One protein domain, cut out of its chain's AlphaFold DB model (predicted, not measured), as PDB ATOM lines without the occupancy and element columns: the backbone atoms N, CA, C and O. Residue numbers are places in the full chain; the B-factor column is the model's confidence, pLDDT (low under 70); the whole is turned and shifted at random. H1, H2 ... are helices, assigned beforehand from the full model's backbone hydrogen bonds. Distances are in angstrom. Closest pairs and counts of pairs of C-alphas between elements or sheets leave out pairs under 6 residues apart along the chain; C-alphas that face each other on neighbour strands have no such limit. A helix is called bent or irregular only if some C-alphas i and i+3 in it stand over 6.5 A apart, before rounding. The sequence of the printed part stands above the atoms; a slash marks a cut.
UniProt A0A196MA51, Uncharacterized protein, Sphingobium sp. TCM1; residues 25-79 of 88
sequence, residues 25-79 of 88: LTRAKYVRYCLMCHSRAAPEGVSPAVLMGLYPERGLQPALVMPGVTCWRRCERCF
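This is residues 25 to 79 of the 88 residues of an uncharacterized protein of Sphingobium sp. TCM1 (UniProt A0A196MA51). The domain has little regular structure: helix H1 is on one side, the short helix H2 is across from it, and a winding stretch, residues 37 to 61, joins them. After H2, residues 66 to 79 fold back to H1's side. The printed part has 55 residues, with H1 then H2 along it, no named strand, and 14 residues in the named elements, class all helix. It is compact and rounded, with a radius of gyration of the C-alphas of 10.1 A and spans of 26 by 24 by 16 A.

H1, residues 27 to 36, begins at C-alpha 27 (36.368, 78.819, -7.778) and is 13.7 A long. It is only just irregular: C-alphas 32 and 35 are 6.8 A apart. H2, residues 62 to 65, ends at C-alpha 65 (47.802, 65.669, 5.753).

H1 and H2 are apart, with no C-alpha of one within 8 A of the other. In H1, 4 of 6 O i to N i+4 pairs are within hydrogen-bond range; H2 is too short for one.

The C-alphas of Ala 49 and Phe 79, the two farthest apart, are 26.3 A apart. The printed part has no cut. The link from H1 to H2 is long, 25 residues. Mean pLDDT of the printed part is 82.6; no printed residue is under 70.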
ATOM      1  N   LEU A  25      32.647  82.285  -1.397       80.12
ATOM      2  CA  LEU A  25      33.813  81.696  -2.028       80.12
ATOM      3  C   LEU A  25      33.440  81.178  -3.416       80.12
ATOM      4  O   LEU A  25      32.502  80.412  -3.605       80.12
ATOM      5  N   THR A  26      34.194  81.627  -4.413       86.88
ATOM      6  CA  THR A  26      34.067  81.170  -5.797       86.88
ATOM      7  C   THR A  26      35.298  80.357  -6.169       86.88
ATOM      8  O   THR A  26      36.357  80.514  -5.558       86.88
ATOM      9  N   ARG A  27      35.209  79.547  -7.231       89.00
ATOM     10  CA  ARG A  27      36.368  78.819  -7.778       89.00
ATOM     11  C   ARG A  27      37.562  79.738  -8.049       89.00
ATOM     12  O   ARG A  27      38.682  79.413  -7.675       89.00
ATOM     13  N   ALA A  28      37.322  80.910  -8.639       89.31
ATOM     14  CA  ALA A  28      38.377  81.881  -8.920       89.31
ATOM     15  C   ALA A  28      39.061  82.391  -7.639       89.31
ATOM     16  O   ALA A  28      40.288  82.444  -7.579       89.31
ATOM     17  N   LYS A  29      38.281  82.714  -6.594       86.75
ATOM     18  CA  LYS A  29      38.826  83.110  -5.284       86.75
ATOM     19  C   LYS A  29      39.595  81.961  -4.625       86.75
ATOM     20  O   LYS A  29      40.653  82.199  -4.056       86.75
ATOM     21  N   TYR A  30      39.103  80.730  -4.738       88.00
ATOM     22  CA  TYR A  30      39.770  79.558  -4.175       88.00
ATOM     23  C   TYR A  30      41.131  79.295  -4.829       88.00
ATOM     24  O   TYR A  30      42.125  79.121  -4.129       88.00
ATOM     25  N   VAL A  31      41.202  79.340  -6.162       89.25
ATOM     26  CA  VAL A  31      42.464  79.175  -6.900       89.25
ATOM     27  C   VAL A  31      43.448  80.289  -6.563       89.25
ATOM     28  O   VAL A  31      44.616  80.014  -6.311       89.25
ATOM     29  N   ARG A  32      42.978  81.544  -6.536       87.69
ATOM     30  CA  ARG A  32      43.844  82.702  -6.297       87.69
ATOM     31  C   ARG A  32      44.376  82.753  -4.868       87.69
ATOM     32  O   ARG A  32      45.534  83.101  -4.678       87.69
ATOM     33  N   TYR A  33      43.526  82.470  -3.887       85.62
ATOM     34  CA  TYR A  33      43.851  82.738  -2.493       85.62
ATOM     35  C   TYR A  33      44.089  81.441  -1.707       85.62
ATOM     36  O   TYR A  33      45.103  81.298  -1.032       85.62
ATOM     37  N   CYS A  34      43.202  80.451  -1.811       86.44
ATOM     38  CA  CYS A  34      43.222  79.282  -0.927       86.44
ATOM     39  C   CYS A  34      44.267  78.225  -1.308       86.44
ATOM     40  O   CYS A  34      44.873  77.642  -0.408       86.44
ATOM     41  N   LEU A  35      44.519  77.988  -2.604       88.38
ATOM     42  CA  LEU A  35      45.479  76.963  -3.054       88.38
ATOM     43  C   LEU A  35      46.929  77.238  -2.639       88.38
ATOM     44  O   LEU A  35      47.743  76.320  -2.679       88.38
ATOM     45  N   MET A  36      47.247  78.454  -2.186       86.19
ATOM     46  CA  MET A  36      48.562  78.748  -1.609       86.19
ATOM     47  C   MET A  36      48.847  77.903  -0.362       86.19
ATOM     48  O   MET A  36      49.969  77.442  -0.186       86.19
ATOM     49  N   CYS A  37      47.835  77.681   0.483       85.69
ATOM     50  CA  CYS A  37      47.990  76.925   1.731       85.69
ATOM     51  C   CYS A  37      47.267  75.572   1.689       85.69
ATOM     52  O   CYS A  37      47.684  74.629   2.350       85.69
ATOM     53  N   HIS A  38      46.207  75.455   0.885       86.69
ATOM     54  CA  HIS A  38      45.391  74.250   0.735       86.69
ATOM     55  C   HIS A  38      45.673  73.529  -0.583       86.69
ATOM     56  O   HIS A  38      44.756  73.169  -1.318       86.69
ATOM     57  N   SER A  39      46.953  73.334  -0.900       85.25
ATOM     58  CA  SER A  39      47.372  72.670  -2.139       85.25
ATOM     59  C   SER A  39      47.062  71.171  -2.156       85.25
ATOM     60  O   SER A  39      46.925  70.606  -3.234       85.25
ATOM     61  N   ARG A  40      46.937  70.539  -0.978       88.62
ATOM     62  CA  ARG A  40      46.790  69.081  -0.829       88.62
ATOM     63  C   ARG A  40      45.447  68.641  -0.243       88.62
ATOM     64  O   ARG A  40      44.919  67.613  -0.651       88.62
ATOM     65  N   ALA A  41      44.869  69.417   0.674       90.06
ATOM     66  CA  ALA A  41      43.545  69.152   1.237       90.06
ATOM     67  C   ALA A  41      42.743  70.443   1.403       90.06
ATOM     68  O   ALA A  41      43.251  71.460   1.888       90.06
ATOM     69  N   ALA A  42      41.472  70.394   1.006       88.94
ATOM     70  CA  ALA A  42      40.574  71.532   1.110       88.94
ATOM     71  C   ALA A  42      40.152  71.755   2.573       88.94
ATOM     72  O   ALA A  42      39.951  70.775   3.288       88.94
ATOM     73  N   PRO A  43      39.979  73.015   3.018       83.12
ATOM     74  CA  PRO A  43      39.352  73.296   4.305       83.12
ATOM     75  C   PRO A  43      37.959  72.667   4.390       83.12
ATOM     76  O   PRO A  43      37.258  72.543   3.380       83.12
ATOM     77  N   GLU A  44      37.529  72.340   5.603       79.00
ATOM     78  CA  GLU A  44      36.179  71.860   5.861       79.00
ATOM     79  C   GLU A  44      35.138  72.908   5.422       79.00
ATOM     80  O   GLU A  44      35.302  74.113   5.632       79.00
ATOM     81  N   GLY A  45      34.050  72.444   4.800       77.06
ATOM     82  CA  GLY A  45      32.931  73.294   4.381       77.06
ATOM     83  C   GLY A  45      33.063  73.950   3.000       77.06
ATOM     84  O   GLY A  45      32.152  74.670   2.602       77.06
ATOM     85  N   VAL A  46      34.137  73.700   2.239       80.62
ATOM     86  CA  VAL A  46      34.225  74.164   0.841       80.62
ATOM     87  C   VAL A  46      33.339  73.307  -0.064       80.62
ATOM     88  O   VAL A  46      33.419  72.076  -0.054       80.62
ATOM     89  N   SER A  47      32.515  73.958  -0.889       81.44
ATOM     90  CA  SER A  47      31.627  73.266  -1.827       81.44
ATOM     91  C   SER A  47      32.400  72.365  -2.810       81.44
ATOM     92  O   SER A  47      33.370  72.820  -3.425       81.44
ATOM     93  N   PRO A  48      31.934  71.129  -3.079       82.69
ATOM     94  CA  PRO A  48      32.529  70.259  -4.097       82.69
ATOM     95  C   PRO A  48      32.604  70.900  -5.491       82.69
ATOM     96  O   PRO A  48      33.522  70.604  -6.253       82.69
ATOM     97  N   ALA A  49      31.673  71.804  -5.820       86.12
ATOM     98  CA  ALA A  49      31.668  72.518  -7.097       86.12
ATOM     99  C   ALA A  49      32.864  73.477  -7.237       86.12
ATOM    100  O   ALA A  49      33.413  73.624  -8.328       86.12
ATOM    101  N   VAL A  50      33.311  74.090  -6.136       86.38
ATOM    102  CA  VAL A  50      34.517  74.938  -6.106       86.38
ATOM    103  C   VAL A  50      35.773  74.100  -6.361       86.38
ATOM    104  O   VAL A  50      36.685  74.567  -7.040       86.38
ATOM    105  N   LEU A  51      35.796  72.858  -5.868       86.06
ATOM    106  CA  LEU A  51      36.938  71.941  -5.957       86.06
ATOM    107  C   LEU A  51      37.028  71.184  -7.291       86.06
ATOM    108  O   LEU A  51      38.007  70.480  -7.534       86.06
ATOM    109  N   MET A  52      36.027  71.298  -8.164       87.75
ATOM    110  CA  MET A  52      35.984  70.538  -9.411       87.75
ATOM    111  C   MET A  52      37.187  70.862 -10.313       87.75
ATOM    112  O   MET A  52      37.441  72.018 -10.677       87.75
ATOM    113  N   GLY A  53      37.939  69.813 -10.666       86.69
ATOM    114  CA  GLY A  53      39.156  69.916 -11.474       86.69
ATOM    115  C   GLY A  53      40.321  70.624 -10.772       86.69
ATOM    116  O   GLY A  53      41.234  71.083 -11.450       86.69
ATOM    117  N   LEU A  54      40.270  70.775  -9.446       85.19
ATOM    118  CA  LEU A  54      41.389  71.244  -8.630       85.19
ATOM    119  C   LEU A  54      42.045  70.059  -7.908       85.19
ATOM    120  O   LEU A  54      41.429  69.008  -7.746       85.19
ATOM    121  N   TYR A  55      43.286  70.259  -7.454       80.62
ATOM    122  CA  TYR A  55      44.115  69.226  -6.823       80.62
ATOM    123  C   TYR A  55      44.224  69.212  -5.277       80.62
ATOM    124  O   TYR A  55      45.141  68.570  -4.777       80.62
ATOM    125  N   PRO A  56      43.323  69.804  -4.467       81.00
ATOM    126  CA  PRO A  56      43.130  69.298  -3.114       81.00
ATOM    127  C   PRO A  56      42.300  68.008  -3.180       81.00
ATOM    128  O   PRO A  56      41.204  67.985  -3.750       81.00
ATOM    129  N   GLU A  57      42.808  66.922  -2.605       76.44
ATOM    130  CA  GLU A  57      42.119  65.630  -2.634       76.44
ATOM    131  C   GLU A  57      40.800  65.707  -1.848       76.44
ATOM    132  O   GLU A  57      40.742  66.174  -0.705       76.44
ATOM    133  N   ARG A  58      39.708  65.250  -2.470       72.31
ATOM    134  CA  ARG A  58      38.381  65.258  -1.844       72.31
ATOM    135  C   ARG A  58      38.343  64.266  -0.686       72.31
ATOM    136  O   ARG A  58      38.701  63.107  -0.852       72.31
ATOM    137  N   GLY A  59      37.845  64.716   0.462       74.69
ATOM    138  CA  GLY A  59      37.689  63.875   1.650       74.69
ATOM    139  C   GLY A  59      38.955  63.723   2.497       74.69
ATOM    140  O   GLY A  59      38.872  63.143   3.577       74.69
ATOM    141  N   LEU A  60      40.100  64.275   2.077       82.31
ATOM    142  CA  LEU A  60      41.242  64.408   2.977       82.31
ATOM    143  C   LEU A  60      40.985  65.516   3.994       82.31
ATOM    144  O   LEU A  60      40.639  66.640   3.634       82.31
ATOM    145  N   GLN A  61      41.207  65.200   5.267       84.69
ATOM    146  CA  GLN A  61      41.143  66.178   6.345       84.69
ATOM    147  C   GLN A  61      42.471  66.949   6.422       84.69
ATOM    148  O   GLN A  61      43.511  66.321   6.658       84.69
ATOM    149  N   PRO A  62      42.470  68.290   6.276       85.56
ATOM    150  CA  PRO A  62      43.675  69.117   6.366       85.56
ATOM    151  C   PRO A  62      44.520  68.841   7.605       85.56
ATOM    152  O   PRO A  62      45.736  68.728   7.493       85.56
ATOM    153  N   ALA A  63      43.881  68.658   8.764       82.81
ATOM    154  CA  ALA A  63      44.570  68.404  10.027       82.81
ATOM    155  C   ALA A  63      45.472  67.156  10.001       82.81
ATOM    156  O   ALA A  63      46.450  67.101  10.742       82.81
ATOM    157  N   LEU A  64      45.166  66.170   9.148       85.56
ATOM    158  CA  LEU A  64      45.928  64.925   9.036       85.56
ATOM    159  C   LEU A  64      47.076  65.022   8.027       85.56
ATOM    160  O   LEU A  64      48.147  64.471   8.262       85.56
ATOM    161  N   VAL A  65      46.859  65.693   6.892       88.62
ATOM    162  CA  VAL A  65      47.802  65.669   5.753       88.62
ATOM    163  C   VAL A  65      48.573  66.969   5.547       88.62
ATOM    164  O   VAL A  65      49.528  67.004   4.773       88.62
ATOM    165  N   MET A  66      48.175  68.030   6.244       85.31
ATOM    166  CA  MET A  66      48.847  69.328   6.280       85.31
ATOM    167  C   MET A  66      48.940  69.817   7.737       85.31
ATOM    168  O   MET A  66      48.370  70.859   8.081       85.31
ATOM    169  N   PRO A  67      49.622  69.065   8.623       83.06
ATOM    170  CA  PRO A  67      49.726  69.439  10.025       83.06
ATOM    171  C   PRO A  67      50.369  70.821  10.149       83.06
ATOM    172  O   PRO A  67      51.405  71.115   9.556       83.06
ATOM    173  N   GLY A  68      49.714  71.685  10.915       79.50
ATOM    174  CA  GLY A  68      50.152  73.053  11.149       79.50
ATOM    175  C   GLY A  68      49.630  74.101  10.165       79.50
ATOM    176  O   GLY A  68      49.772  75.294  10.420       79.50
ATOM    177  N   VAL A  69      48.962  73.711   9.081       81.06
ATOM    178  CA  VAL A  69      48.297  74.686   8.209       81.06
ATOM    179  C   VAL A  69      46.923  75.037   8.784       81.06
ATOM    180  O   VAL A  69      46.029  74.196   8.834       81.06
ATOM    181  N   THR A  70      46.735  76.299   9.176       78.44
ATOM    182  CA  THR A  70      45.437  76.830   9.630       78.44
ATOM    183  C   THR A  70      44.839  77.767   8.581       78.44
ATOM    184  O   THR A  70      45.484  78.725   8.149       78.44
ATOM    185  N   CYS A  71      43.574  77.544   8.208       79.19
ATOM    186  CA  CYS A  71      42.837  78.463   7.342       79.19
ATOM    187  C   CYS A  71      42.364  79.689   8.132       79.19
ATOM    188  O   CYS A  71      41.364  79.645   8.845       79.19
ATOM    189  N   TRP A  72      43.042  80.820   7.956       76.00
ATOM    190  CA  TRP A  72      42.644  82.094   8.573       76.00
ATOM    191  C   TRP A  72      41.549  82.834   7.801       76.00
ATOM    192  O   TRP A  72      41.188  83.952   8.162       76.00
ATOM    193  N   ARG A  73      41.078  82.266   6.679       72.75
ATOM    194  CA  ARG A  73      40.195  82.923   5.695       72.75
ATOM    195  C   ARG A  73      40.724  84.277   5.173       72.75
ATOM    196  O   ARG A  73      40.011  84.989   4.480       72.75
ATOM    197  N   ARG A  74      41.998  84.590   5.443       70.94
ATOM    198  CA  ARG A  74      42.792  85.721   4.936       70.94
ATOM    199  C   ARG A  74      43.938  85.163   4.112       70.94
ATOM    200  O   ARG A  74      45.093  85.148   4.532       70.94
ATOM    201  N   CYS A  75      43.578  84.568   2.985       75.25
ATOM    202  CA  CYS A  75      44.470  83.726   2.203       75.25
ATOM    203  C   CYS A  75      45.406  84.576   1.314       75.25
ATOM    204  O   CYS A  75      45.450  84.409   0.103       75.25
ATOM    205  N   GLU A  76      46.107  85.527   1.931       74.31
ATOM    206  CA  GLU A  76      47.120  86.396   1.313       74.31
ATOM    207  C   GLU A  76      48.541  85.888   1.603       74.31
ATOM    208  O   GLU A  76      49.462  86.139   0.834       74.31
ATOM    209  N   ARG A  77      48.714  85.127   2.692       73.62
ATOM    210  CA  ARG A  77      49.934  84.378   3.013       73.62
ATOM    211  C   ARG A  77      49.596  83.135   3.837       73.62
ATOM    212  O   ARG A  77      48.551  83.095   4.488       73.62
ATOM    213  N   CYS A  78      50.503  82.164   3.874       74.56
ATOM    214  CA  CYS A  78      50.401  81.043   4.807       74.56
ATOM    215  C   CYS A  78      51.028  81.397   6.157       74.56
ATOM    216  O   CYS A  78      52.014  82.131   6.234       74.56
ATOM    217  N   PHE A  79      50.434  80.888   7.231       73.44
ATOM    218  CA  PHE A  79      50.889  81.102   8.598       73.44
ATOM    219  C   PHE A  79      51.183  79.745   9.227       73.44
ATOM    220  O   PHE A  79      50.411  78.805   9.042       73.44
TER     221      PHE A  79